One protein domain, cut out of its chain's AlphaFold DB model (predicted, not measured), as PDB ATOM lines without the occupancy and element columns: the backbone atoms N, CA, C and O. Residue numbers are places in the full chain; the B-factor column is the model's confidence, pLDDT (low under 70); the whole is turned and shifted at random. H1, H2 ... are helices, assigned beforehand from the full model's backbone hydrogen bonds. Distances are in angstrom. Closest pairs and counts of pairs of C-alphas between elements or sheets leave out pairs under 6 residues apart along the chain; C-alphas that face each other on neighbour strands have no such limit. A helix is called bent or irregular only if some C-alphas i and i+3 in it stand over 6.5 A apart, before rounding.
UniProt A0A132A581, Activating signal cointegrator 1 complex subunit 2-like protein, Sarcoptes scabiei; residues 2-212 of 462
ATOM      1  N   PRO A   2     129.832 141.093 110.477       68.50
ATOM      2  CA  PRO A   2     128.570 140.346 110.632       68.50
ATOM      3  C   PRO A   2     128.728 138.825 110.507       68.50
ATOM      4  O   PRO A   2     128.301 138.081 111.377       68.50
ATOM      5  N   THR A   3     129.484 138.361 109.507       73.06
ATOM      6  CA  THR A   3     129.771 136.929 109.316       73.06
ATOM      7  C   THR A   3     130.521 136.305 110.496       73.06
ATOM      8  O   THR A   3     130.319 135.136 110.802       73.06
ATOM      9  N   ILE A   4     131.385 137.071 111.172       70.12
ATOM     10  CA  ILE A   4     132.114 136.593 112.356       70.12
ATOM     11  C   ILE A   4     131.127 136.407 113.513       70.12
ATOM     12  O   ILE A   4     131.131 135.355 114.148       70.12
ATOM     13  N   MET A   5     130.240 137.381 113.735       72.38
ATOM     14  CA  MET A   5     129.191 137.295 114.755       72.38
ATOM     15  C   MET A   5     128.243 136.119 114.494       72.38
ATOM     16  O   MET A   5     128.006 135.325 115.404       72.38
ATOM     17  N   ASP A   6     127.814 135.917 113.245       74.44
ATOM     18  CA  ASP A   6     126.965 134.785 112.852       74.44
ATOM     19  C   ASP A   6     127.645 133.435 113.121       74.44
ATOM     20  O   ASP A   6     127.042 132.517 113.681       74.44
ATOM     21  N   LEU A   7     128.922 133.292 112.751       71.38
ATOM     22  CA  LEU A   7     129.682 132.060 112.988       71.38
ATOM     23  C   LEU A   7     129.816 131.764 114.486       71.38
ATOM     24  O   LEU A   7     129.674 130.615 114.907       71.38
ATOM     25  N   ILE A   8     130.038 132.794 115.302       71.62
ATOM     26  CA  ILE A   8     130.128 132.677 116.760       71.62
ATOM     27  C   ILE A   8     128.764 132.323 117.374       71.62
ATOM     28  O   ILE A   8     128.682 131.491 118.288       71.62
ATOM     29  N   GLN A   9     127.680 132.911 116.871       72.81
ATOM     30  CA  GLN A   9     126.324 132.640 117.341       72.81
ATOM     31  C   GLN A   9     125.865 131.225 116.962       72.81
ATOM     32  O   GLN A   9     125.216 130.544 117.762       72.81
ATOM     33  N   ILE A  10     126.255 130.736 115.785       69.25
ATOM     34  CA  ILE A  10     125.909 129.388 115.334       69.25
ATOM     35  C   ILE A  10     126.766 128.349 116.052       69.25
ATOM     36  O   ILE A  10     126.209 127.442 116.653       69.25
ATOM     37  N   TYR A  11     128.096 128.466 116.034       66.12
ATOM     38  CA  TYR A  11     128.985 127.372 116.449       66.12
ATOM     39  C   TYR A  11     129.495 127.466 117.893       66.12
ATOM     40  O   TYR A  11     130.012 126.479 118.410       66.12
ATOM     41  N   GLY A  12     129.330 128.607 118.569       59.22
ATOM     42  CA  GLY A  12     129.908 128.851 119.897       59.22
ATOM     43  C   GLY A  12     129.132 128.324 121.103       59.22
ATOM     44  O   GLY A  12     129.479 128.680 122.227       59.22
ATOM     45  N   GLY A  13     128.078 127.528 120.897       56.03
ATOM     46  CA  GLY A  13     127.205 127.028 121.968       56.03
ATOM     47  C   GLY A  13     127.111 125.505 122.092       56.03
ATOM     48  O   GLY A  13     126.238 125.030 122.808       56.03
ATOM     49  N   PHE A  14     127.929 124.733 121.375       54.56
ATOM     50  CA  PHE A  14     127.777 123.276 121.321       54.56
ATOM     51  C   PHE A  14     128.835 122.540 122.148       54.56
ATOM     52  O   PHE A  14     130.019 122.624 121.837       54.56
ATOM     53  N   ASP A  15     128.384 121.725 123.105       50.62
ATOM     54  CA  ASP A  15     129.231 120.860 123.945       50.62
ATOM     55  C   ASP A  15     129.556 119.485 123.316       50.62
ATOM     56  O   ASP A  15     130.243 118.659 123.919       50.62
ATOM     57  N   ASP A  16     129.094 119.198 122.093       54.25
ATOM     58  CA  ASP A  16     129.452 117.948 121.406       54.25
ATOM     59  C   ASP A  16     130.942 117.956 121.014       54.25
ATOM     60  O   ASP A  16     131.425 118.900 120.387       54.25
ATOM     61  N   LYS A  17     131.670 116.872 121.317       55.81
ATOM     62  CA  LYS A  17     133.108 116.690 121.038       55.81
ATOM     63  C   LYS A  17     133.488 117.025 119.590       55.81
ATOM     64  O   LYS A  17     134.569 117.565 119.350       55.81
ATOM     65  N   LYS A  18     132.622 116.723 118.613       58.66
ATOM     66  CA  LYS A  18     132.876 117.038 117.192       58.66
ATOM     67  C   LYS A  18     132.730 118.528 116.895       58.66
ATOM     68  O   LYS A  18     133.582 119.104 116.218       58.66
ATOM     69  N   THR A  19     131.695 119.158 117.436       56.62
ATOM     70  CA  THR A  19     131.462 120.592 117.266       56.62
ATOM     71  C   THR A  19     132.472 121.411 118.053       56.62
ATOM     72  O   THR A  19     132.923 122.425 117.549       56.62
ATOM     73  N   MET A  20     132.946 120.915 119.198       55.25
ATOM     74  CA  MET A  20     134.056 121.499 119.950       55.25
ATOM     75  C   MET A  20     135.372 121.471 119.170       55.25
ATOM     76  O   MET A  20     136.144 122.419 119.259       55.25
ATOM     77  N   ARG A  21     135.635 120.434 118.362       61.84
ATOM     78  CA  ARG A  21     136.815 120.407 117.480       61.84
ATOM     79  C   ARG A  21     136.706 121.439 116.357       61.84
ATOM     80  O   ARG A  21     137.664 122.167 116.122       61.84
ATOM     81  N   ILE A  22     135.545 121.535 115.704       63.88
ATOM     82  CA  ILE A  22     135.279 122.554 114.672       63.88
ATOM     83  C   ILE A  22     135.337 123.956 115.284       63.88
ATOM     84  O   ILE A  22     135.976 124.833 114.724       63.88
ATOM     85  N   TYR A  23     134.734 124.146 116.454       65.12
ATOM     86  CA  TYR A  23     134.741 125.399 117.196       65.12
ATOM     87  C   TYR A  23     136.159 125.789 117.613       65.12
ATOM     88  O   TYR A  23     136.534 126.930 117.409       65.12
ATOM     89  N   ARG A  24     136.999 124.860 118.089       65.00
ATOM     90  CA  ARG A  24     138.418 125.134 118.389       65.00
ATOM     91  C   ARG A  24     139.219 125.524 117.147       65.00
ATOM     92  O   ARG A  24     139.983 126.478 117.213       65.00
ATOM     93  N   LEU A  25     139.032 124.825 116.025       68.06
ATOM     94  CA  LEU A  25     139.686 125.174 114.756       68.06
ATOM     95  C   LEU A  25     139.219 126.540 114.240       68.06
ATOM     96  O   LEU A  25     140.034 127.328 113.776       68.06
ATOM     97  N   LEU A  26     137.924 126.831 114.376       68.31
ATOM     98  CA  LEU A  26     137.307 128.097 113.995       68.31
ATOM     99  C   LEU A  26     137.731 129.240 114.926       68.31
ATOM    100  O   LEU A  26     137.974 130.336 114.450       68.31
ATOM    101  N   ILE A  27     137.885 128.997 116.229       65.88
ATOM    102  CA  ILE A  27     138.464 129.961 117.172       65.88
ATOM    103  C   ILE A  27     139.919 130.228 116.814       65.88
ATOM    104  O   ILE A  27     140.314 131.381 116.797       65.88
ATOM    105  N   HIS A  28     140.716 129.196 116.526       68.44
ATOM    106  CA  HIS A  28     142.126 129.373 116.181       68.44
ATOM    107  C   HIS A  28     142.284 130.167 114.880       68.44
ATOM    108  O   HIS A  28     143.063 131.115 114.826       68.44
ATOM    109  N   SER A  29     141.513 129.828 113.842       73.25
ATOM    110  CA  SER A  29     141.548 130.561 112.575       73.25
ATOM    111  C   SER A  29     140.987 131.977 112.707       73.25
ATOM    112  O   SER A  29     141.595 132.905 112.185       73.25
ATOM    113  N   LEU A  30     139.886 132.175 113.444       70.88
ATOM    114  CA  LEU A  30     139.341 133.509 113.711       70.88
ATOM    115  C   LEU A  30     140.279 134.342 114.575       70.88
ATOM    116  O   LEU A  30     140.434 135.519 114.298       70.88
ATOM    117  N   SER A  31     140.910 133.764 115.593       70.00
ATOM    118  CA  SER A  31     141.869 134.463 116.451       70.00
ATOM    119  C   SER A  31     143.113 134.868 115.660       70.00
ATOM    120  O   SER A  31     143.541 136.012 115.776       70.00
ATOM    121  N   SER A  32     143.630 134.000 114.777       74.00
ATOM    122  CA  SER A  32     144.717 134.358 113.850       74.00
ATOM    123  C   SER A  32     144.287 135.468 112.890       74.00
ATOM    124  O   SER A  32     144.967 136.479 112.774       74.00
ATOM    125  N   PHE A  33     143.111 135.331 112.267       76.31
ATOM    126  CA  PHE A  33     142.572 136.311 111.322       76.31
ATOM    127  C   PHE A  33     142.310 137.680 111.970       76.31
ATOM    128  O   PHE A  33     142.656 138.716 111.403       76.31
ATOM    129  N   ILE A  34     141.709 137.691 113.165       73.81
ATOM    130  CA  ILE A  34     141.477 138.899 113.965       73.81
ATOM    131  C   ILE A  34     142.817 139.478 114.422       73.81
ATOM    132  O   ILE A  34     142.981 140.689 114.401       73.81
ATOM    133  N   GLY A  35     143.786 138.641 114.793       74.38
ATOM    134  CA  GLY A  35     145.128 139.069 115.176       74.38
ATOM    135  C   GLY A  35     145.885 139.763 114.044       74.38
ATOM    136  O   GLY A  35     146.437 140.837 114.258       74.38
ATOM    137  N   GLU A  36     145.875 139.188 112.841       77.81
ATOM    138  CA  GLU A  36     146.553 139.725 111.652       77.81
ATOM    139  C   GLU A  36     145.921 141.017 111.123       77.81
ATOM    140  O   GLU A  36     146.602 141.832 110.506       77.81
ATOM    141  N   ARG A  37     144.616 141.214 111.349       80.50
ATOM    142  CA  ARG A  37     143.851 142.374 110.855       80.50
ATOM    143  C   ARG A  37     143.196 143.159 111.981       80.50
ATOM    144  O   ARG A  37     142.098 143.695 111.803       80.50
ATOM    145  N   TYR A  38     143.856 143.206 113.132       78.38
ATOM    146  CA  TYR A  38     143.255 143.728 114.352       78.38
ATOM    147  C   TYR A  38     142.788 145.173 114.188       78.38
ATOM    148  O   TYR A  38     141.651 145.457 114.532       78.38
ATOM    149  N   ASP A  39     143.564 146.043 113.540       77.19
ATOM    150  CA  ASP A  39     143.194 147.459 113.366       77.19
ATOM    151  C   ASP A  39     141.895 147.646 112.551       77.19
ATOM    152  O   ASP A  39     141.036 148.478 112.865       77.19
ATOM    153  N   GLN A  40     141.710 146.829 111.504       80.75
ATOM    154  CA  GLN A  40     140.494 146.841 110.677       80.75
ATOM    155  C   GLN A  40     139.297 146.258 111.439       80.75
ATOM    156  O   GLN A  40     138.164 146.735 111.307       80.75
ATOM    157  N   PHE A  41     139.553 145.208 112.220       81.75
ATOM    158  CA  PHE A  41     138.563 144.569 113.072       81.75
ATOM    159  C   PHE A  41     138.102 145.515 114.186       81.75
ATOM    160  O   PHE A  41     136.900 145.708 114.341       81.75
ATOM    161  N   GLU A  42     139.037 146.144 114.894       81.81
ATOM    162  CA  GLU A  42     138.805 147.106 115.967       81.81
ATOM    163  C   GLU A  42     137.952 148.269 115.477       81.81
ATOM    164  O   GLU A  42     136.898 148.517 116.052       81.81
ATOM    165  N   SER A  43     138.320 148.904 114.362       82.94
ATOM    166  CA  SER A  43     137.547 150.017 113.791       82.94
ATOM    167  C   SER A  43     136.107 149.613 113.446       82.94
ATOM    168  O   SER A  43     135.154 150.313 113.780       82.94
ATOM    169  N   SER A  44     135.929 148.450 112.807       83.06
ATOM    170  CA  SER A  44     134.599 147.946 112.423       83.06
ATOM    171  C   SER A  44     133.753 147.563 113.637       83.06
ATOM    172  O   SER A  44     132.530 147.684 113.626       83.06
ATOM    173  N   TYR A  45     134.402 147.042 114.671       84.56
ATOM    174  CA  TYR A  45     133.757 146.594 115.890       84.56
ATOM    175  C   TYR A  45     133.420 147.758 116.826       84.56
ATOM    176  O   TYR A  45     132.368 147.740 117.454       84.56
ATOM    177  N   LEU A  46     134.256 148.796 116.860       85.88
ATOM    178  CA  LEU A  46     133.995 150.044 117.570       85.88
ATOM    179  C   LEU A  46     132.674 150.666 117.105       85.88
ATOM    180  O   LEU A  46     131.827 150.975 117.938       85.88
ATOM    181  N   ILE A  47     132.468 150.761 115.787       86.81
ATOM    182  CA  ILE A  47     131.221 151.268 115.192       86.81
ATOM    183  C   ILE A  47     130.024 150.427 115.658       86.81
ATOM    184  O   ILE A  47     129.027 150.970 116.122       86.81
ATOM    185  N   LEU A  48     130.145 149.096 115.611       87.12
ATOM    186  CA  LEU A  48     129.085 148.188 116.059       87.12
ATOM    187  C   LEU A  48     128.741 148.381 117.547       87.12
ATOM    188  O   LEU A  48     127.574 148.378 117.929       87.12
ATOM    189  N   LEU A  49     129.749 148.546 118.407       87.69
ATOM    190  CA  LEU A  49     129.521 148.772 119.834       87.69
ATOM    191  C   LEU A  49     128.896 150.139 120.117       87.69
ATOM    192  O   LEU A  49     128.067 150.235 121.018       87.69
ATOM    193  N   GLN A  50     129.249 151.168 119.345       88.44
ATOM    194  CA  GLN A  50     128.606 152.479 119.425       88.44
ATOM    195  C   GLN A  50     127.129 152.409 119.018       88.44
ATOM    196  O   GLN A  50     126.291 153.028 119.666       88.44
ATOM    197  N   GLU A  51     126.778 151.609 118.006       88.12
ATOM    198  CA  GLU A  51     125.374 151.359 117.650       88.12
ATOM    199  C   GLU A  51     124.606 150.696 118.804       88.12
ATOM    200  O   GLU A  51     123.485 151.105 119.116       88.12
ATOM    201  N   TYR A  52     125.209 149.715 119.484       88.69
ATOM    202  CA  TYR A  52     124.600 149.075 120.655       88.69
ATOM    203  C   TYR A  52     124.485 150.012 121.857       88.69
ATOM    204  O   TYR A  52     123.463 149.999 122.542       88.69
ATOM    205  N   GLN A  53     125.493 150.844 122.106       88.50
ATOM    206  CA  GLN A  53     125.429 151.865 123.147       88.50
ATOM    207  C   GLN A  53     124.292 152.851 122.872       88.50
ATOM    208  O   GLN A  53     123.440 153.062 123.732       88.50
ATOM    209  N   ASN A  54     124.234 153.386 121.652       87.06
ATOM    210  CA  ASN A  54     123.193 154.312 121.224       87.06
ATOM    211  C   ASN A  54     121.794 153.687 121.344       87.06
ATOM    212  O   ASN A  54     120.832 154.360 121.720       87.06
ATOM    213  N   PHE A  55     121.677 152.387 121.064       86.56
ATOM    214  CA  PHE A  55     120.448 151.634 121.285       86.56
ATOM    215  C   PHE A  55     120.064 151.564 122.773       86.56
ATOM    216  O   PHE A  55     118.904 151.808 123.108       86.56
ATOM    217  N   PHE A  56     121.012 151.259 123.667       85.50
ATOM    218  CA  PHE A  56     120.746 151.212 125.109       85.50
ATOM    219  C   PHE A  56     120.388 152.581 125.690       85.50
ATOM    220  O   PHE A  56     119.551 152.647 126.583       85.50
ATOM    221  N   GLU A  57     120.968 153.665 125.179       85.69
ATOM    222  CA  GLU A  57     120.690 155.028 125.646       85.69
ATOM    223  C   GLU A  57     119.316 155.537 125.195       85.69
ATOM    224  O   GLU A  57     118.626 156.210 125.956       85.69
ATOM    225  N   ASN A  58     118.875 155.154 123.995       82.19
ATOM    226  CA  ASN A  58     117.632 155.638 123.387       82.19
ATOM    227  C   ASN A  58     116.480 154.628 123.450       82.19
ATOM    228  O   ASN A  58     115.558 154.662 122.628       82.19
ATOM    229  N   TYR A  59     116.511 153.718 124.424       75.19
ATOM    230  CA  TYR A  59     115.501 152.668 124.536       75.19
ATOM    231  C   TYR A  59     114.084 153.204 124.803       75.19
ATOM    232  O   TYR A  59     113.092 152.519 124.536       75.19
ATOM    233  N   GLU A  60     113.979 154.429 125.325       69.69
ATOM    234  CA  GLU A  60     112.707 155.048 125.685       69.69
ATOM    235  C   GLU A  60     111.793 155.264 124.466       69.69
ATOM    236  O   GLU A  60     110.568 155.174 124.572       69.69
ATOM    237  N   ASN A  61     112.387 155.393 123.275       69.12
ATOM    238  CA  ASN A  61     111.681 155.476 121.994       69.12
ATOM    239  C   ASN A  61     110.805 154.242 121.696       69.12
ATOM    240  O   ASN A  61     109.928 154.280 120.829       69.12
ATOM    241  N   PHE A  62     111.014 153.135 122.417       65.50
ATOM    242  CA  PHE A  62     110.268 151.891 122.242       65.50
ATOM    243  C   PHE A  62     109.143 151.695 123.280       65.50
ATOM    244  O   PHE A  62     108.412 150.704 123.203       65.50
ATOM    245  N   HIS A  63     108.940 152.627 124.225       64.81
ATOM    246  CA  HIS A  63     107.933 152.496 125.292       64.81
ATOM    247  C   HIS A  63     106.484 152.421 124.780       64.81
ATOM    248  O   HIS A  63     105.684 151.627 125.296       64.81
ATOM    249  N   ASN A  64     106.162 153.170 123.723       58.72
ATOM    250  CA  ASN A  64     104.800 153.291 123.184       58.72
ATOM    251  C   ASN A  64     104.452 152.240 122.121       58.72
ATOM    252  O   ASN A  64     103.397 152.315 121.499       58.72
ATOM    253  N   GLN A  65     105.317 151.250 121.901       63.97
ATOM    254  CA  GLN A  65     105.142 150.313 120.797       63.97
ATOM    255  C   GLN A  65     104.386 149.033 121.201       63.97
ATOM    256  O   GLN A  65     104.302 148.665 122.385       63.97
ATOM    257  N   ASN A  66     103.809 148.377 120.188       66.38
ATOM    258  CA  ASN A  66     103.026 147.142 120.285       66.38
ATOM    259  C   ASN A  66     103.822 145.987 120.919       66.38
ATOM    260  O   ASN A  66     105.053 145.983 120.934       66.38
ATOM    261  N   THR A  67     103.118 144.957 121.405       67.44
ATOM    262  CA  THR A  67     103.747 143.769 122.020       67.44
ATOM    263  C   THR A  67     104.744 143.051 121.110       67.44
ATOM    264  O   THR A  67     105.724 142.507 121.611       67.44
ATOM    265  N   ASP A  68     104.555 143.106 119.792       70.12
ATOM    266  CA  ASP A  68     105.474 142.499 118.821       70.12
ATOM    267  C   ASP A  68     106.827 143.222 118.763       70.12
ATOM    268  O   ASP A  68     107.879 142.600 118.594       70.12
ATOM    269  N   VAL A  69     106.818 144.541 118.965       76.38
ATOM    270  CA  VAL A  69     108.046 145.335 119.044       76.38
ATOM    271  C   VAL A  69     108.770 145.027 120.347       76.38
ATOM    272  O   VAL A  69     109.975 144.806 120.331       76.38
ATOM    273  N   LEU A  70     108.045 144.929 121.467       73.62
ATOM    274  CA  LEU A  70     108.640 144.545 122.750       73.62
ATOM    275  C   LEU A  70     109.324 143.176 122.666       73.62
ATOM    276  O   LEU A  70     110.443 143.023 123.148       73.62
ATOM    277  N   PHE A  71     108.681 142.205 122.011       76.94
ATOM    278  CA  PHE A  71     109.285 140.900 121.757       76.94
ATOM    279  C   PHE A  71     110.574 141.014 120.936       76.94
ATOM    280  O   PHE A  71     111.602 140.471 121.333       76.94
ATOM    281  N   SER A  72     110.530 141.773 119.839       81.00
ATOM    282  CA  SER A  72     111.691 141.986 118.969       81.00
ATOM    283  C   SER A  72     112.851 142.646 119.720       81.00
ATOM    284  O   SER A  72     114.003 142.273 119.534       81.00
ATOM    285  N   VAL A  73     112.556 143.600 120.608       81.44
ATOM    286  CA  VAL A  73     113.556 144.253 121.460       81.44
ATOM    287  C   VAL A  73     114.199 143.248 122.422       81.44
ATOM    288  O   VAL A  73     115.425 143.180 122.478       81.44
ATOM    289  N   ILE A  74     113.404 142.435 123.130       80.56
ATOM    290  CA  ILE A  74     113.921 141.409 124.055       80.56
ATOM    291  C   ILE A  74     114.812 140.396 123.317       80.56
ATOM    292  O   ILE A  74     115.912 140.079 123.784       80.56
ATOM    293  N   GLU A  75     114.354 139.889 122.167       82.06
ATOM    294  CA  GLU A  75     115.089 138.905 121.363       82.06
ATOM    295  C   GLU A  75     116.415 139.489 120.863       82.06
ATOM    296  O   GLU A  75     117.473 138.902 121.098       82.06
ATOM    297  N   ASN A  76     116.378 140.692 120.280       84.31
ATOM    298  CA  ASN A  76     117.569 141.360 119.758       84.31
ATOM    299  C   ASN A  76     118.608 141.624 120.852       84.31
ATOM    300  O   ASN A  76     119.792 141.362 120.644       84.31
ATOM    301  N   ILE A  77     118.194 142.103 122.030       85.38
ATOM    302  CA  ILE A  77     119.131 142.355 123.136       85.38
ATOM    303  C   ILE A  77     119.768 141.051 123.607       85.38
ATOM    304  O   ILE A  77     120.977 140.996 123.834       85.38
ATOM    305  N   THR A  78     118.968 139.995 123.741       85.88
ATOM    306  CA  THR A  78     119.466 138.683 124.160       85.88
ATOM    307  C   THR A  78     120.516 138.165 123.177       85.88
ATOM    308  O   THR A  78     121.602 137.756 123.593       85.88
ATOM    309  N   ASP A  79     120.237 138.251 121.876       84.31
ATOM    310  CA  ASP A  79     121.154 137.819 120.822       84.31
ATOM    311  C   ASP A  79     122.448 138.638 120.793       84.31
ATOM    312  O   ASP A  79     123.540 138.062 120.691       84.31
ATOM    313  N   VAL A  80     122.353 139.962 120.948       86.31
ATOM    314  CA  VAL A  80     123.518 140.854 121.037       86.31
ATOM    315  C   VAL A  80     124.389 140.472 122.231       86.31
ATOM    316  O   VAL A  80     125.575 140.187 122.057       86.31
ATOM    317  N   LEU A  81     123.817 140.381 123.434       88.06
ATOM    318  CA  LEU A  81     124.571 140.083 124.656       88.06
ATOM    319  C   LEU A  81     125.235 138.701 124.603       88.06
ATOM    320  O   LEU A  81     126.400 138.560 124.978       88.06
ATOM    321  N   VAL A  82     124.539 137.682 124.090       83.56
ATOM    322  CA  VAL A  82     125.103 136.333 123.921       83.56
ATOM    323  C   VAL A  82     126.238 136.330 122.895       83.56
ATOM    324  O   VAL A  82     127.265 135.677 123.112       83.56
ATOM    325  N   SER A  83     126.088 137.059 121.790       83.94
ATOM    326  CA  SER A  83     127.116 137.135 120.749       83.94
ATOM    327  C   SER A  83     128.368 137.853 121.253       83.94
ATOM    328  O   SER A  83     129.476 137.337 121.092       83.94
ATOM    329  N   LEU A  84     128.199 138.972 121.967       86.06
ATOM    330  CA  LEU A  84     129.294 139.698 122.613       86.06
ATOM    331  C   LEU A  84     129.999 138.843 123.679       86.06
ATOM    332  O   LEU A  84     131.228 138.770 123.694       86.06
ATOM    333  N   CYS A  85     129.247 138.114 124.517       84.00
ATOM    334  CA  CYS A  85     129.810 137.166 125.489       84.00
ATOM    335  C   CYS A  85     130.766 136.166 124.842       84.00
ATOM    336  O   CYS A  85     131.824 135.851 125.391       84.00
ATOM    337  N   ARG A  86     130.358 135.605 123.701       79.25
ATOM    338  CA  ARG A  86     131.130 134.584 122.994       79.25
ATOM    339  C   ARG A  86     132.321 135.186 122.266       79.25
ATOM    340  O   ARG A  86     133.385 134.576 122.283       79.25
ATOM    341  N   LEU A  87     132.175 136.375 121.690       80.62
ATOM    342  CA  LEU A  87     133.275 137.087 121.050       80.62
ATOM    343  C   LEU A  87     134.388 137.423 122.055       80.62
ATOM    344  O   LEU A  87     135.553 137.161 121.768       80.62
ATOM    345  N   MET A  88     134.036 137.847 123.274       80.62
ATOM    346  CA  MET A  88     135.000 138.043 124.371       80.62
ATOM    347  C   MET A  88     135.736 136.758 124.790       80.62
ATOM    348  O   MET A  88     136.753 136.825 125.477       80.62
ATOM    349  N   LYS A  89     135.242 135.562 124.422       74.06
ATOM    350  CA  LYS A  89     135.999 134.310 124.615       74.06
ATOM    351  C   LYS A  89     137.103 134.124 123.577       74.06
ATOM    352  O   LYS A  89     138.063 133.422 123.868       74.06
ATOM    353  N   ILE A  90     136.924 134.685 122.385       73.38
ATOM    354  CA  ILE A  90     137.833 134.529 121.243       73.38
ATOM    355  C   ILE A  90     138.903 135.612 121.273       73.38
ATOM    356  O   ILE A  90     140.073 135.317 121.064       73.38
ATOM    357  N   GLU A  91     138.500 136.849 121.556       76.56
ATOM    358  CA  GLU A  91     139.388 138.002 121.588       76.56
ATOM    359  C   GLU A  91     139.119 138.821 122.853       76.56
ATOM    360  O   GLU A  91     138.067 139.442 123.003       76.56
ATOM    361  N   THR A  92     140.060 138.796 123.797       77.81
ATOM    362  CA  THR A  92     139.896 139.433 125.111       77.81
ATOM    363  C   THR A  92     140.136 140.939 125.068       77.81
ATOM    364  O   THR A  92     139.523 141.650 125.871       77.81
ATOM    365  N   ARG A  93     140.947 141.440 124.117       77.19
ATOM    366  CA  ARG A  93     141.276 142.874 123.955       77.19
ATOM    367  C   ARG A  93     140.038 143.748 123.739       77.19
ATOM    368  O   ARG A  93     139.977 144.882 124.200       77.19
ATOM    369  N   ILE A  94     138.997 143.164 123.157       80.88
ATOM    370  CA  ILE A  94     137.659 143.747 123.002       80.88
ATOM    371  C   ILE A  94     137.063 144.260 124.319       80.88
ATOM    372  O   ILE A  94     136.330 145.245 124.319       80.88
ATOM    373  N   SER A  95     137.379 143.629 125.450       80.38
ATOM    374  CA  SER A  95     136.833 144.034 126.752       80.38
ATOM    375  C   SER A  95     137.304 145.435 127.164       80.38
ATOM    376  O   SER A  95     136.552 146.156 127.820       80.38
ATOM    377  N   ALA A  96     138.505 145.839 126.730       76.75
ATOM    378  CA  ALA A  96     139.020 147.193 126.926       76.75
ATOM    379  C   ALA A  96     138.273 148.213 126.053       76.75
ATOM    380  O   ALA A  96     137.938 149.295 126.524       76.75
ATOM    381  N   ILE A  97     137.927 147.848 124.814       81.38
ATOM    382  CA  ILE A  97     137.104 148.687 123.928       81.38
ATOM    383  C   ILE A  97     135.708 148.895 124.541       81.38
ATOM    384  O   ILE A  97     135.224 150.019 124.611       81.38
ATOM    385  N   ILE A  98     135.089 147.822 125.048       84.94
ATOM    386  CA  ILE A  98     133.788 147.866 125.739       84.94
ATOM    387  C   ILE A  98     133.831 148.816 126.947       84.94
ATOM    388  O   ILE A  98     132.892 149.587 127.143       84.94
ATOM    389  N   LEU A  99     134.919 148.776 127.728       82.19
ATOM    390  CA  LEU A  99     135.139 149.689 128.853       82.19
ATOM    391  C   LEU A  99     135.268 151.144 128.376       82.19
ATOM    392  O   LEU A  99     134.612 152.021 128.923       82.19
ATOM    393  N   ASN A 100     136.079 151.402 127.347       79.75
ATOM    394  CA  ASN A 100     136.353 152.759 126.862       79.75
ATOM    395  C   ASN A 100     135.112 153.459 126.293       79.75
ATOM    396  O   ASN A 100     134.976 154.672 126.425       79.75
ATOM    397  N   ILE A 101     134.217 152.701 125.660       85.00
ATOM    398  CA  ILE A 101     132.967 153.231 125.102       85.00
ATOM    399  C   ILE A 101     131.940 153.533 126.207       85.00
ATOM    400  O   ILE A 101     131.072 154.378 126.017       85.00
ATOM    401  N   GLY A 102     132.038 152.882 127.371       83.25
ATOM    402  CA  GLY A 102     131.033 152.991 128.432       83.25
ATOM    403  C   GLY A 102     129.786 152.135 128.177       83.25
ATOM    404  O   GLY A 102     128.702 152.430 128.676       83.25
ATOM    405  N   LEU A 103     129.915 151.070 127.374       88.56
ATOM    406  CA  LEU A 103     128.785 150.212 126.999       88.56
ATOM    407  C   LEU A 103     128.166 149.511 128.217       88.56
ATOM    408  O   LEU A 103     126.962 149.255 128.236       88.56
ATOM    409  N   ILE A 104     128.981 149.173 129.223       88.19
ATOM    410  CA  ILE A 104     128.504 148.511 130.441       88.19
ATOM    411  C   ILE A 104     127.590 149.452 131.216       88.19
ATOM    412  O   ILE A 104     126.517 149.034 131.632       88.19
ATOM    413  N   GLU A 105     127.973 150.714 131.374       86.69
ATOM    414  CA  GLU A 105     127.170 151.731 132.043       86.69
ATOM    415  C   GLU A 105     125.822 151.913 131.345       86.69
ATOM    416  O   GLU A 105     124.791 151.765 132.003       86.69
ATOM    417  N   SER A 106     125.815 152.107 130.021       88.81
ATOM    418  CA  SER A 106     124.574 152.251 129.248       88.81
ATOM    419  C   SER A 106     123.698 150.991 129.333       88.81
ATOM    420  O   SER A 106     122.481 151.086 129.486       88.81
ATOM    421  N   MET A 107     124.297 149.795 129.310       91.31
ATOM    422  CA  MET A 107     123.574 148.527 129.482       91.31
ATOM    423  C   MET A 107     122.965 148.390 130.887       91.31
ATOM    424  O   MET A 107     121.851 147.880 131.030       91.31
ATOM    425  N   LEU A 108     123.679 148.806 131.933       89.56
ATOM    426  CA  LEU A 108     123.185 148.736 133.307       89.56
ATOM    427  C   LEU A 108     122.079 149.767 133.566       89.56
ATOM    428  O   LEU A 108     121.069 149.418 134.178       89.56
ATOM    429  N   ASP A 109     122.226 150.992 133.052       87.81
ATOM    430  CA  ASP A 109     121.171 152.012 133.066       87.81
ATOM    431  C   ASP A 109     119.918 151.508 132.345       87.81
ATOM    432  O   ASP A 109     118.800 151.600 132.867       87.81
ATOM    433  N   PHE A 110     120.106 150.898 131.171       88.75
ATOM    434  CA  PHE A 110     119.036 150.234 130.444       88.75
ATOM    435  C   PHE A 110     118.377 149.148 131.302       88.75
ATOM    436  O   PHE A 110     117.156 149.131 131.428       88.75
ATOM    437  N   TYR A 111     119.150 148.263 131.943       90.25
ATOM    438  CA  TYR A 111     118.601 147.206 132.797       90.25
ATOM    439  C   TYR A 111     117.736 147.786 133.924       90.25
ATOM    440  O   TYR A 111     116.603 147.349 134.131       90.25
ATOM    441  N   GLN A 112     118.246 148.795 134.631       88.31
ATOM    442  CA  GLN A 112     117.585 149.418 135.775       88.31
ATOM    443  C   GLN A 112     116.247 150.063 135.407       88.31
ATOM    444  O   GLN A 112     115.313 150.016 136.209       88.31
ATOM    445  N   LYS A 113     116.139 150.654 134.212       86.50
ATOM    446  CA  LYS A 113     114.924 151.359 133.787       86.50
ATOM    447  C   LYS A 113     113.975 150.490 132.955       86.50
ATOM    448  O   LYS A 113     112.762 150.508 133.176       86.50
ATOM    449  N   TYR A 114     114.500 149.701 132.018       86.38
ATOM    450  CA  TYR A 114     113.700 148.921 131.072       86.38
ATOM    451  C   TYR A 114     113.070 147.681 131.703       86.38
ATOM    452  O   TYR A 114     111.896 147.402 131.459       86.38
ATOM    453  N   ILE A 115     113.819 146.938 132.527       87.44
ATOM    454  CA  ILE A 115     113.335 145.676 133.104       87.44
ATOM    455  C   ILE A 115     112.068 145.885 133.952       87.44
ATOM    456  O   ILE A 115     111.098 145.153 133.725       87.44
ATOM    457  N   PRO A 116     111.993 146.866 134.876       86.81
ATOM    458  CA  PRO A 116     110.756 147.143 135.610       86.81
ATOM    459  C   PRO A 116     109.607 147.558 134.697       86.81
ATOM    460  O   PRO A 116     108.490 147.068 134.859       86.81
ATOM    461  N   PHE A 117     109.885 148.428 133.719       85.25
ATOM    462  CA  PHE A 117     108.887 148.915 132.773       85.25
ATOM    463  C   PHE A 117     108.218 147.759 132.024       85.25
ATOM    464  O   PHE A 117     106.990 147.641 132.027       85.25
ATOM    465  N   ILE A 118     109.014 146.879 131.410       83.06
ATOM    466  CA  ILE A 118     108.468 145.786 130.608       83.06
ATOM    467  C   ILE A 118     107.823 144.706 131.474       83.06
ATOM    468  O   ILE A 118     106.789 144.167 131.092       83.06
ATOM    469  N   THR A 119     108.368 144.445 132.666       84.31
ATOM    470  CA  THR A 119     107.763 143.505 133.619       84.31
ATOM    471  C   THR A 119     106.368 143.981 134.018       84.31
ATOM    472  O   THR A 119     105.415 143.214 133.904       84.31
ATOM    473  N   LYS A 120     106.217 145.265 134.376       84.19
ATOM    474  CA  LYS A 120     104.918 145.858 134.721       84.19
ATOM    475  C   LYS A 120     103.944 145.824 133.540       84.19
ATOM    476  O   LYS A 120     102.795 145.436 133.720       84.19
ATOM    477  N   LYS A 121     104.406 146.171 132.332       81.19
ATOM    478  CA  LYS A 121     103.585 146.167 131.104       81.19
ATOM    479  C   LYS A 121     103.109 144.758 130.721       81.19
ATOM    480  O   LYS A 121     101.993 144.605 130.232       81.19
ATOM    481  N   LEU A 122     103.931 143.728 130.939       78.25
ATOM    482  CA  LEU A 122     103.551 142.329 130.705       78.25
ATOM    483  C   LEU A 122     102.606 141.798 131.795       78.25
ATOM    484  O   LEU A 122     101.671 141.065 131.478       78.25
ATOM    485  N   GLN A 123     102.808 142.191 133.056       78.12
ATOM    486  CA  GLN A 123     101.946 141.808 134.179       78.12
ATOM    487  C   GLN A 123     100.548 142.429 134.074       78.12
ATOM    488  O   GLN A 123      99.562 141.696 134.119       78.12
ATOM    489  N   SER A 124     100.445 143.737 133.814       78.00
ATOM    490  CA  SER A 124      99.148 144.418 133.666       78.00
ATOM    491  C   SER A 124      98.329 143.864 132.497       78.00
ATOM    492  O   SER A 124      97.104 143.813 132.546       78.00
ATOM    493  N   LYS A 125      99.001 143.405 131.433       70.44
ATOM    494  CA  LYS A 125      98.340 142.767 130.288       70.44
ATOM    495  C   LYS A 125      97.841 141.358 130.627       70.44
ATOM    496  O   LYS A 125      96.817 140.942 130.104       70.44
ATOM    497  N   ASN A 126      98.533 140.625 131.500       66.75
ATOM    498  CA  ASN A 126      98.066 139.324 131.990       66.75
ATOM    499  C   ASN A 126      96.790 139.446 132.833       66.75
ATOM    500  O   ASN A 126      95.926 138.577 132.740       66.75
ATOM    501  N   GLU A 127      96.666 140.519 133.612       65.88
ATOM    502  CA  GLU A 127      95.480 140.798 134.427       65.88
ATOM    503  C   GLU A 127      94.270 141.187 133.563       65.88
ATOM    504  O   GLU A 127      93.166 140.705 133.810       65.88
ATOM    505  N   SER A 128      94.475 141.969 132.494       63.62
ATOM    506  CA  SER A 128      93.387 142.410 131.607       63.62
ATOM    507  C   SER A 128      92.926 141.371 130.576       63.62
ATOM    508  O   SER A 128      91.806 141.451 130.075       63.62
ATOM    509  N   LEU A 129      93.759 140.377 130.237       58.84
ATOM    510  CA  LEU A 129      93.490 139.451 129.125       58.84
ATOM    511  C   LEU A 129      92.494 138.315 129.421       58.84
ATOM    512  O   LEU A 129      92.106 137.608 128.487       58.84
ATOM    513  N   GLY A 130      92.057 138.115 130.669       59.53
ATOM    514  CA  GLY A 130      91.088 137.066 131.013       59.53
ATOM    515  C   GLY A 130      91.464 135.658 130.496       59.53
ATOM    516  O   GLY A 130      92.618 135.362 130.194       59.53
ATOM    517  N   VAL A 131      90.480 134.754 130.394       53.31
ATOM    518  CA  VAL A 131      90.613 133.291 130.147       53.31
ATOM    519  C   VAL A 131      91.141 132.921 128.737       53.31
ATOM    520  O   VAL A 131      91.082 131.759 128.327       53.31
ATOM    521  N   ASN A 132      91.670 133.863 127.946       70.94
ATOM    522  CA  ASN A 132      92.242 133.528 126.641       70.94
ATOM    523  C   ASN A 132      93.603 132.831 126.804       70.94
ATOM    524  O   ASN A 132      94.664 133.456 126.841       70.94
ATOM    525  N   ARG A 133      93.551 131.497 126.873       72.31
ATOM    526  CA  ARG A 133      94.706 130.611 127.067       72.31
ATOM    527  C   ARG A 133      95.856 130.894 126.097       72.31
ATOM    528  O   ARG A 133      97.005 130.777 126.492       72.31
ATOM    529  N   ILE A 134      95.582 131.281 124.848       73.94
ATOM    530  CA  ILE A 134      96.649 131.533 123.865       73.94
ATOM    531  C   ILE A 134      97.419 132.813 124.219       73.94
ATOM    532  O   ILE A 134      98.648 132.816 124.188       73.94
ATOM    533  N   SER A 135      96.714 133.875 124.609       71.69
ATOM    534  CA  SER A 135      97.341 135.137 125.015       71.69
ATOM    535  C   SER A 135      98.137 134.983 126.317       71.69
ATOM    536  O   SER A 135      99.224 135.545 126.439       71.69
ATOM    537  N   GLN A 136      97.654 134.157 127.251       74.12
ATOM    538  CA  GLN A 136      98.386 133.808 128.476       74.12
ATOM    539  C   GLN A 136      99.678 133.029 128.179       74.12
ATOM    540  O   GLN A 136     100.735 133.364 128.709       74.12
ATOM    541  N   GLU A 137      99.626 132.019 127.304       79.62
ATOM    542  CA  GLU A 137     100.818 131.256 126.900       79.62
ATOM    543  C   GLU A 137     101.848 132.139 126.178       79.62
ATOM    544  O   GLU A 137     103.050 132.016 126.426       79.62
ATOM    545  N   PHE A 138     101.398 133.076 125.336       79.25
ATOM    546  CA  PHE A 138     102.286 134.032 124.675       79.25
ATOM    547  C   PHE A 138     102.953 134.991 125.672       79.25
ATOM    548  O   PHE A 138     104.169 135.160 125.635       79.25
ATOM    549  N   ASN A 139     102.205 135.555 126.624       77.25
ATOM    550  CA  ASN A 139     102.789 136.392 127.677       77.25
ATOM    551  C   ASN A 139     103.767 135.607 128.562       77.25
ATOM    552  O   ASN A 139     104.844 136.107 128.883       77.25
ATOM    553  N   ASN A 140     103.446 134.358 128.910       81.31
ATOM    554  CA  ASN A 140     104.358 133.482 129.647       81.31
ATOM    555  C   ASN A 140     105.651 133.218 128.865       81.31
ATOM    556  O   ASN A 140     106.733 133.156 129.450       81.31
ATOM    557  N   PHE A 141     105.558 133.074 127.543       83.94
ATOM    558  CA  PHE A 141     106.727 132.982 126.677       83.94
ATOM    559  C   PHE A 141     107.559 134.275 126.691       83.94
ATOM    560  O   PHE A 141     108.778 134.195 126.850       83.94
ATOM    561  N   LEU A 142     106.928 135.453 126.624       81.06
ATOM    562  CA  LEU A 142     107.626 136.743 126.732       81.06
ATOM    563  C   LEU A 142     108.336 136.911 128.080       81.06
ATOM    564  O   LEU A 142     109.487 137.339 128.111       81.06
ATOM    565  N   LEU A 143     107.701 136.515 129.186       82.94
ATOM    566  CA  LEU A 143     108.316 136.539 130.517       82.94
ATOM    567  C   LEU A 143     109.530 135.606 130.606       82.94
ATOM    568  O   LEU A 143     110.561 135.977 131.170       82.94
ATOM    569  N   LYS A 144     109.449 134.409 130.010       84.88
ATOM    570  CA  LYS A 144     110.601 133.498 129.914       84.88
ATOM    571  C   LYS A 144     111.729 134.100 129.083       84.88
ATOM    572  O   LYS A 144     112.888 133.963 129.468       84.88
ATOM    573  N   GLN A 145     111.406 134.782 127.986       84.56
ATOM    574  CA  GLN A 145     112.420 135.458 127.183       84.56
ATOM    575  C   GLN A 145     113.067 136.629 127.917       84.56
ATOM    576  O   GLN A 145     114.285 136.773 127.902       84.56
ATOM    577  N   LEU A 146     112.284 137.405 128.664       86.56
ATOM    578  CA  LEU A 146     112.819 138.448 129.529       86.56
ATOM    579  C   LEU A 146     113.771 137.866 130.589       86.56
ATOM    580  O   LEU A 146     114.836 138.422 130.842       86.56
ATOM    581  N   SER A 147     113.436 136.714 131.177       85.44
ATOM    582  CA  SER A 147     114.336 136.004 132.098       85.44
ATOM    583  C   SER A 147     115.635 135.553 131.419       85.44
ATOM    584  O   SER A 147     116.699 135.587 132.045       85.44
ATOM    585  N   LEU A 148     115.571 135.125 130.155       85.06
ATOM    586  CA  LEU A 148     116.760 134.768 129.381       85.06
ATOM    587  C   LEU A 148     117.631 136.000 129.119       85.06
ATOM    588  O   LEU A 148     118.840 135.934 129.333       85.06
ATOM    589  N   GLN A 149     117.017 137.125 128.749       88.12
ATOM    590  CA  GLN A 149     117.700 138.404 128.576       88.12
ATOM    591  C   GLN A 149     118.450 138.807 129.852       88.12
ATOM    592  O   GLN A 149     119.646 139.081 129.783       88.12
ATOM    593  N   LYS A 150     117.791 138.758 131.023       89.12
ATOM    594  CA  LYS A 150     118.434 139.036 132.322       89.12
ATOM    595  C   LYS A 150     119.666 138.157 132.546       89.12
ATOM    596  O   LYS A 150     120.743 138.647 132.871       89.12
ATOM    597  N   THR A 151     119.517 136.855 132.306       84.31
ATOM    598  CA  THR A 151     120.609 135.884 132.464       84.31
ATOM    599  C   THR A 151     121.773 136.196 131.519       84.31
ATOM    600  O   THR A 151     122.933 136.151 131.929       84.31
ATOM    601  N   ALA A 152     121.482 136.556 130.265       85.81
ATOM    602  CA  ALA A 152     122.494 136.962 129.296       85.81
ATOM    603  C   ALA A 152     123.232 138.235 129.744       85.81
ATOM    604  O   ALA A 152     124.458 138.286 129.635       85.81
ATOM    605  N   THR A 153     122.525 139.216 130.317       90.44
ATOM    606  CA  THR A 153     123.130 140.418 130.914       90.44
ATOM    607  C   THR A 153     124.097 140.057 132.041       90.44
ATOM    608  O   THR A 153     125.226 140.547 132.056       90.44
ATOM    609  N   PHE A 154     123.708 139.163 132.955       87.56
ATOM    610  CA  PHE A 154     124.575 138.765 134.070       87.56
ATOM    611  C   PHE A 154     125.825 138.026 133.595       87.56
ATOM    612  O   PHE A 154     126.925 138.306 134.069       87.56
ATOM    613  N   LEU A 155     125.676 137.111 132.633       84.19
ATOM    614  CA  LEU A 155     126.801 136.381 132.051       84.19
ATOM    615  C   LEU A 155     127.767 137.318 131.326       84.19
ATOM    616  O   LEU A 155     128.981 137.177 131.480       84.19
ATOM    617  N   PHE A 156     127.233 138.278 130.571       89.00
ATOM    618  CA  PHE A 156     128.026 139.286 129.880       89.00
ATOM    619  C   PHE A 156     128.826 140.132 130.861       89.00
ATOM    620  O   PHE A 156     130.052 140.196 130.750       89.00
ATOM    621  N   PHE A 157     128.152 140.689 131.868       87.94
ATOM    622  CA  PHE A 157     128.787 141.485 132.910       87.94
ATOM    623  C   PHE A 157     129.861 140.689 133.658       87.94
ATOM    624  O   PHE A 157     130.991 141.152 133.795       87.94
ATOM    625  N   ASN A 158     129.549 139.460 134.083       83.56
ATOM    626  CA  ASN A 158     130.494 138.627 134.819       83.56
ATOM    627  C   ASN A 158     131.740 138.292 133.984       83.56
ATOM    628  O   ASN A 158     132.866 138.349 134.475       83.56
ATOM    629  N   ARG A 159     131.546 137.971 132.700       82.06
ATOM    630  CA  ARG A 159     132.635 137.659 131.769       82.06
ATOM    631  C   ARG A 159     133.528 138.871 131.540       82.06
ATOM    632  O   ARG A 159     134.746 138.750 131.643       82.06
ATOM    633  N   TRP A 160     132.924 140.013 131.230       86.12
ATOM    634  CA  TRP A 160     133.642 141.259 131.006       86.12
ATOM    635  C   TRP A 160     134.439 141.663 132.253       86.12
ATOM    636  O   TRP A 160     135.642 141.897 132.153       86.12
ATOM    637  N   LYS A 161     133.810 141.610 133.437       80.12
ATOM    638  CA  LYS A 161     134.450 141.851 134.739       80.12
ATOM    639  C   LYS A 161     135.679 140.961 134.914       80.12
ATOM    640  O   LYS A 161     136.772 141.461 135.160       80.12
ATOM    641  N   ALA A 162     135.519 139.649 134.748       74.44
ATOM    642  CA  ALA A 162     136.617 138.702 134.904       74.44
ATOM    643  C   ALA A 162     137.790 139.003 133.958       74.44
ATOM    644  O   ALA A 162     138.932 138.759 134.319       74.44
ATOM    645  N   ILE A 163     137.539 139.535 132.761       71.44
ATOM    646  CA  ILE A 163     138.603 139.883 131.817       71.44
ATOM    647  C   ILE A 163     139.266 141.206 132.212       71.44
ATOM    648  O   ILE A 163     140.480 141.239 132.380       71.44
ATOM    649  N   VAL A 164     138.501 142.279 132.418       70.56
ATOM    650  CA  VAL A 164     139.050 143.617 132.711       70.56
ATOM    651  C   VAL A 164     139.804 143.650 134.040       70.56
ATOM    652  O   VAL A 164     140.907 144.186 134.104       70.56
ATOM    653  N   PHE A 165     139.272 143.025 135.094       66.81
ATOM    654  CA  PHE A 165     139.943 143.008 136.397       66.81
ATOM    655  C   PHE A 165     141.158 142.068 136.438       66.81
ATOM    656  O   PHE A 165     142.117 142.363 137.148       66.81
ATOM    657  N   ASN A 166     141.181 140.992 135.641       60.31
ATOM    658  CA  ASN A 166     142.388 140.167 135.503       60.31
ATOM    659  C   ASN A 166     143.448 140.823 134.606       60.31
ATOM    660  O   ASN A 166     144.632 140.684 134.890       60.31
ATOM    661  N   ILE A 167     143.054 141.558 133.558       50.25
ATOM    662  CA  ILE A 167     143.987 142.325 132.716       50.25
ATOM    663  C   ILE A 167     144.636 143.448 133.534       50.25
ATOM    664  O   ILE A 167     145.853 143.598 133.494       50.25
ATOM    665  N   ASN A 168     143.859 144.175 134.341       45.62
ATOM    666  CA  ASN A 168     144.377 145.266 135.171       45.62
ATOM    667  C   ASN A 168     145.314 144.796 136.298       45.62
ATOM    668  O   ASN A 168     146.192 145.553 136.690       45.62
ATOM    669  N   ARG A 169     145.197 143.546 136.772       45.00
ATOM    670  CA  ARG A 169     146.162 142.944 137.713       45.00
ATOM    671  C   ARG A 169     147.522 142.625 137.086       45.00
ATOM    672  O   ARG A 169     148.521 142.558 137.787       45.00
ATOM    673  N   VAL A 170     147.584 142.414 135.770       41.25
ATOM    674  CA  VAL A 170     148.848 142.120 135.062       41.25
ATOM    675  C   VAL A 170     149.643 143.403 134.769       41.25
ATOM    676  O   VAL A 170     150.851 143.335 134.556       41.25
ATOM    677  N   VAL A 171     148.990 144.570 134.805       41.62
ATOM    678  CA  VAL A 171     149.586 145.893 134.532       41.62
ATOM    679  C   VAL A 171     149.950 146.642 135.832       41.62
ATOM    680  O   VAL A 171     150.273 147.820 135.793       41.62
ATOM    681  N   GLU A 172     150.004 145.962 136.988       40.31
ATOM    682  CA  GLU A 172     150.416 146.511 138.305       40.31
ATOM    683  C   GLU A 172     151.910 146.936 138.392       40.31
ATOM    684  O   GLU A 172     152.521 146.920 139.458       40.31
ATOM    685  N   GLY A 173     152.527 147.319 137.272       41.69
ATOM    686  CA  GLY A 173     153.878 147.881 137.202       41.69
ATOM    687  C   GLY A 173     153.967 149.276 136.572       41.69
ATOM    688  O   GLY A 173     155.083 149.748 136.372       41.69
ATOM    689  N   GLY A 174     152.843 149.914 136.221       40.12
ATOM    690  CA  GLY A 174     152.808 151.276 135.675       40.12
ATOM    691  C   GLY A 174     152.030 152.229 136.582       40.12
ATOM    692  O   GLY A 174     150.987 151.849 137.099       40.12
ATOM    693  N   ASP A 175     152.557 153.438 136.789       49.34
ATOM    694  CA  ASP A 175     151.920 154.526 137.547       49.34
ATOM    695  C   ASP A 175     150.542 154.876 136.943       49.34
ATOM    696  O   ASP A 175     150.474 155.333 135.802       49.34
ATOM    697  N   ASP A 176     149.447 154.648 137.681       51.59
ATOM    698  CA  ASP A 176     148.105 154.480 137.090       51.59
ATOM    699  C   ASP A 176     146.999 155.332 137.764       51.59
ATOM    700  O   ASP A 176     145.881 154.865 137.998       51.59
ATOM    701  N   ASP A 177     147.264 156.619 138.021       51.19
ATOM    702  CA  ASP A 177     146.242 157.573 138.508       51.19
ATOM    703  C   ASP A 177     145.000 157.623 137.580       51.19
ATOM    704  O   ASP A 177     143.860 157.747 138.035       51.19
ATOM    705  N   GLU A 178     145.193 157.457 136.266       52.94
ATOM    706  CA  GLU A 178     144.115 157.473 135.267       52.94
ATOM    707  C   GLU A 178     143.283 156.174 135.264       52.94
ATOM    708  O   GLU A 178     142.068 156.192 135.029       52.94
ATOM    709  N   ASN A 179     143.905 155.030 135.560       54.97
ATOM    710  CA  ASN A 179     143.212 153.744 135.656       54.97
ATOM    711  C   ASN A 179     142.359 153.681 136.934       54.97
ATOM    712  O   ASN A 179     141.242 153.154 136.921       54.97
ATOM    713  N   ASP A 180     142.833 154.291 138.019       57.19
ATOM    714  CA  ASP A 180     142.104 154.371 139.282       57.19
ATOM    715  C   ASP A 180     140.943 155.375 139.239       57.19
ATOM    716  O   ASP A 180     139.863 155.084 139.768       57.19
ATOM    717  N   GLU A 181     141.078 156.495 138.520       63.53
ATOM    718  CA  GLU A 181     139.950 157.400 138.262       63.53
ATOM    719  C   GLU A 181     138.848 156.710 137.439       63.53
ATOM    720  O   GLU A 181     137.664 156.787 137.788       63.53
ATOM    721  N   ARG A 182     139.219 155.966 136.386       62.91
ATOM    722  CA  ARG A 182     138.269 155.213 135.547       62.91
ATOM    723  C   ARG A 182     137.560 154.112 136.330       62.91
ATOM    724  O   ARG A 182     136.333 154.020 136.263       62.91
ATOM    725  N   LYS A 183     138.292 153.325 137.128       63.47
ATOM    726  CA  LYS A 183     137.703 152.324 138.037       63.47
ATOM    727  C   LYS A 183     136.761 152.979 139.045       63.47
ATOM    728  O   LYS A 183     135.650 152.497 139.236       63.47
ATOM    729  N   SER A 184     137.160 154.095 139.655       63.91
ATOM    730  CA  SER A 184     136.340 154.830 140.628       63.91
ATOM    731  C   SER A 184     135.055 155.381 140.003       63.91
ATOM    732  O   SER A 184     133.972 155.249 140.579       63.91
ATOM    733  N   LYS A 185     135.141 155.952 138.796       67.94
ATOM    734  CA  LYS A 185     133.980 156.427 138.030       67.94
ATOM    735  C   LYS A 185     133.041 155.274 137.683       67.94
ATOM    736  O   LYS A 185     131.843 155.388 137.933       67.94
ATOM    737  N   PHE A 186     133.585 154.161 137.197       68.75
ATOM    738  CA  PHE A 186     132.824 152.953 136.903       68.75
ATOM    739  C   PHE A 186     132.107 152.428 138.152       68.75
ATOM    740  O   PHE A 186     130.891 152.279 138.142       68.75
ATOM    741  N   LEU A 187     132.814 152.253 139.270       67.38
ATOM    742  CA  LEU A 187     132.236 151.766 140.527       67.38
ATOM    743  C   LEU A 187     131.122 152.668 141.056       67.38
ATOM    744  O   LEU A 187     130.094 152.173 141.514       67.38
ATOM    745  N   LYS A 188     131.278 153.991 140.937       70.06
ATOM    746  CA  LYS A 188     130.205 154.945 141.254       70.06
ATOM    747  C   LYS A 188     128.994 154.770 140.337       70.06
ATOM    748  O   LYS A 188     127.870 154.864 140.827       70.06
ATOM    749  N   SER A 189     129.205 154.520 139.044       70.94
ATOM    750  CA  SER A 189     128.129 154.260 138.081       70.94
ATOM    751  C   SER A 189     127.398 152.962 138.393       70.94
ATOM    752  O   SER A 189     126.172 152.978 138.462       70.94
ATOM    753  N   ILE A 190     128.117 151.868 138.671       70.62
ATOM    754  CA  ILE A 190     127.457 150.617 139.043       70.62
ATOM    755  C   ILE A 190     126.703 150.813 140.365       70.62
ATOM    756  O   ILE A 190     125.558 150.398 140.443       70.62
ATOM    757  N   ASN A 191     127.266 151.487 141.389       68.56
ATOM    758  CA  ASN A 191     126.631 151.646 142.719       68.56
ATOM    759  C   ASN A 191     125.231 152.300 142.670       68.56
ATOM    760  O   ASN A 191     124.415 152.139 143.575       68.56
ATOM    761  N   ARG A 192     124.910 153.010 141.584       75.69
ATOM    762  CA  ARG A 192     123.580 153.594 141.356       75.69
ATOM    763  C   ARG A 192     122.526 152.561 140.918       75.69
ATOM    764  O   ARG A 192     121.335 152.823 141.065       75.69
ATOM    765  N   GLN A 193     122.938 151.380 140.459       82.69
ATOM    766  CA  GLN A 193     122.109 150.362 139.799       82.69
ATOM    767  C   GLN A 193     121.572 149.304 140.769       82.69
ATOM    768  O   GLN A 193     121.866 148.111 140.666       82.69
ATOM    769  N   LYS A 194     120.771 149.742 141.747       82.00
ATOM    770  CA  LYS A 194     120.279 148.895 142.852       82.00
ATOM    771  C   LYS A 194     119.570 147.617 142.392       82.00
ATOM    772  O   LYS A 194     119.805 146.558 142.967       82.00
ATOM    773  N   LEU A 195     118.721 147.703 141.367       83.44
ATOM    774  CA  LEU A 195     117.944 146.558 140.881       83.44
ATOM    775  C   LEU A 195     118.845 145.513 140.227       83.44
ATOM    776  O   LEU A 195     118.668 144.317 140.447       83.44
ATOM    777  N   PHE A 196     119.815 145.966 139.431       86.75
ATOM    778  CA  PHE A 196     120.768 145.064 138.801       86.75
ATOM    779  C   PHE A 196     121.536 144.269 139.854       86.75
ATOM    780  O   PHE A 196     121.624 143.053 139.740       86.75
ATOM    781  N   TYR A 197     122.030 144.923 140.907       79.94
ATOM    782  CA  TYR A 197     122.753 144.229 141.972       79.94
ATOM    783  C   TYR A 197     121.915 143.202 142.710       79.94
ATOM    784  O   TYR A 197     122.379 142.088 142.947       79.94
ATOM    785  N   GLN A 198     120.686 143.563 143.068       80.81
ATOM    786  CA  GLN A 198     119.770 142.651 143.747       80.81
ATOM    787  C   GLN A 198     119.498 141.406 142.905       80.81
ATOM    788  O   GLN A 198     119.454 140.305 143.438       80.81
ATOM    789  N   ASP A 199     119.332 141.558 141.592       83.81
ATOM    790  CA  ASP A 199     119.104 140.414 140.714       83.81
ATOM    791  C   ASP A 199     120.399 139.641 140.404       83.81
ATOM    792  O   ASP A 199     120.384 138.413 140.362       83.81
ATOM    793  N   TYR A 200     121.529 140.326 140.232       83.62
ATOM    794  CA  TYR A 200     122.823 139.708 139.938       83.62
ATOM    795  C   TYR A 200     123.354 138.890 141.122       83.62
ATOM    796  O   TYR A 200     123.822 137.767 140.927       83.62
ATOM    797  N   SER A 201     123.222 139.411 142.347       77.38
ATOM    798  CA  SER A 201     123.648 138.738 143.587       77.38
ATOM    799  C   SER A 201     122.918 137.414 143.849       77.38
ATOM    800  O   SER A 201     123.456 136.534 144.515       77.38
ATOM    801  N   LYS A 202     121.728 137.212 143.262       80.06
ATOM    802  CA  LYS A 202     121.009 135.923 143.303       80.06
ATOM    803  C   LYS A 202     121.711 134.823 142.501       80.06
ATOM    804  O   LYS A 202     121.471 133.645 142.752       80.06
ATOM    805  N   HIS A 203     122.527 135.192 141.513       74.19
ATOM    806  CA  HIS A 203     123.180 134.257 140.591       74.19
ATOM    807  C   HIS A 203     124.700 134.181 140.774       74.19
ATOM    808  O   HIS A 203     125.289 133.152 140.448       74.19
ATOM    809  N   PHE A 204     125.327 135.245 141.279       72.56
ATOM    810  CA  PHE A 204     126.771 135.355 141.487       72.56
ATOM    811  C   PHE A 204     127.051 135.981 142.857       72.56
ATOM    812  O   PHE A 204     126.348 136.903 143.259       72.56
ATOM    813  N   ASP A 205     128.081 135.510 143.567       67.00
ATOM    814  CA  ASP A 205     128.435 136.009 144.906       67.00
ATOM    815  C   ASP A 205     129.124 137.381 144.798       67.00
ATOM    816  O   ASP A 205     130.350 137.510 144.774       67.00
ATOM    817  N   PHE A 206     128.304 138.421 144.639       60.03
ATOM    818  CA  PHE A 206     128.753 139.781 144.368       60.03
ATOM    819  C   PHE A 206     129.650 140.336 145.482       60.03
ATOM    820  O   PHE A 206     130.647 140.991 145.188       60.03
ATOM    821  N   ASP A 207     129.342 140.046 146.747       53.53
ATOM    822  CA  ASP A 207     130.075 140.589 147.893       53.53
ATOM    823  C   ASP A 207     131.473 139.974 148.028       53.53
ATOM    824  O   ASP A 207     132.432 140.687 148.327       53.53
ATOM    825  N   LYS A 208     131.642 138.681 147.722       60.44
ATOM    826  CA  LYS A 208     132.986 138.081 147.652       60.44
ATOM    827  C   LYS A 208     133.782 138.545 146.437       60.44
ATOM    828  O   LYS A 208     135.002 138.667 146.521       60.44
ATOM    829  N   GLU A 209     133.111 138.801 145.316       54.59
ATOM    830  CA  GLU A 209     133.765 139.093 144.035       54.59
ATOM    831  C   GLU A 209     133.982 140.586 143.751       54.59
ATOM    832  O   GLU A 209     134.810 140.922 142.905       54.59
ATOM    833  N   LEU A 210     133.247 141.484 144.411       56.41
ATOM    834  CA  LEU A 210     133.311 142.936 144.212       56.41
ATOM    835  C   LEU A 210     133.328 143.728 145.530       56.41
ATOM    836  O   LEU A 210     133.501 144.946 145.495       56.41
ATOM    837  N   GLY A 211     133.198 143.079 146.693       49.50
ATOM    838  CA  GLY A 211     133.177 143.752 147.999       49.50
ATOM    839  C   GLY A 211     134.471 144.493 148.346       49.50
ATOM    840  O   GLY A 211     134.451 145.419 149.150       49.50
ATOM    841  N   PHE A 212     135.591 144.158 147.695       53.00
ATOM    842  CA  PHE A 212     136.836 144.928 147.798       53.00
ATOM    843  C   PHE A 212     136.806 146.253 147.017       53.00
ATOM    844  O   PHE A 212     137.652 147.111 147.252       53.00
TER     845      PHE A 212
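AT A GLANCE: This is residues 2 to 212 of the 462 residues of the protein "Activating signal cointegrator 1 complex subunit 2-like protein" of Sarcoptes scabiei (UniProt A0A132A581). The core is three long helices that run along the longest axis: H8, the longest, with H5 and H7 packed on it, H5 running the same way as H8 and H7 the opposite way. H3 slants over H7, the short H6 crosses H8, the hairpin of H1 and H2 packs crosswise on H5, and H9 and H10 pack on H7, with residues 169 to 178 sticking out. The printed part has 211 residues with eleven named helices, H1 to H11 in chain order, and no named strand; the class is all helix. The whole is compact, with a radius of gyration of the C-alphas of 19.1 A and spans of 63 by 43 by 31 A.

IN THESE COORDINATES: H8, residues 133 to 170, is 55.9 A long, from C-alpha 133 at (94.706, 130.611, 127.067) to C-alpha 170 at (148.848, 142.120, 135.062). H7, residues 103 to 128, is 36.5 A long, with a kink of 30 degrees near residue 113; it is neither bent nor irregular, but only just: C-alphas 112 and 115 are 6.3 A apart. H5, residues 67 to 90, is 35.3 A long. H2, residues 17 to 36, measures 28.3 A and H3, residues 38 to 57, 27.6 A. H9, residues 177 to 191, measures 20.9 A. H1, residues 2 to 11, begins at (128.570, 140.346, 110.632). The others are H4, residues 59 to 62, H6, 94 to 101, H10, 194 to 201, and H11, 206 to 210.

HOW THE PARTS SIT: H8 touches H5 at a shallow tilt of 28 degrees, the same way, closest at the C-alphas of Thr 78 and Gln 149, 4.8 A. H7, the hub, forms a hairpin with H8, closest at C-alphas 126 and 136, 6.5 A. H3 touches H7 with residues 49 to 57 alone, closest at C-alphas 53 and 103, 5.4 A, at a steep tilt of 41 degrees. H6 is about perpendicular to H8, at 82 degrees, and touches it, with C-alphas 95 and 160 closest at 6.0 A. H1 touches H5 about perpendicular, at 84 degrees, with C-alphas 9 and 83 closest at 5.7 A. H1 and H2, a hairpin, only just touch, with 3 pairs of C-alphas within 8 A, C-alphas 11 and 23 closest at 6.1 A. H7 touches H9, C-alphas 105 and 189 closest at 6.6 A, and H10, C-alphas 112 and 195 closest at 5.9 A. H4 is close to H7 but not clearly touching, C-alphas 59 and 110 closest at 7.3 A. H11 only just touches H10, only at the corner, with 3 pairs within 8 A. In H1, H2, H3, H6, H9, H10 and H11 every O i to N i+4 pair is within hydrogen-bond range; H5 has 18 of 20, H7 20 of 22, H8 33 of 34, and H4 is too short for such a pair.

THE WHOLE: The C-alphas farthest apart, of Val 131 and Gly 173, are 65.3 A apart. The printed part has no cut and no long link. Its mean pLDDT is 74.2; 66 residues are under 70, among them 10 to 28, 165 to 187 and 205 to 212.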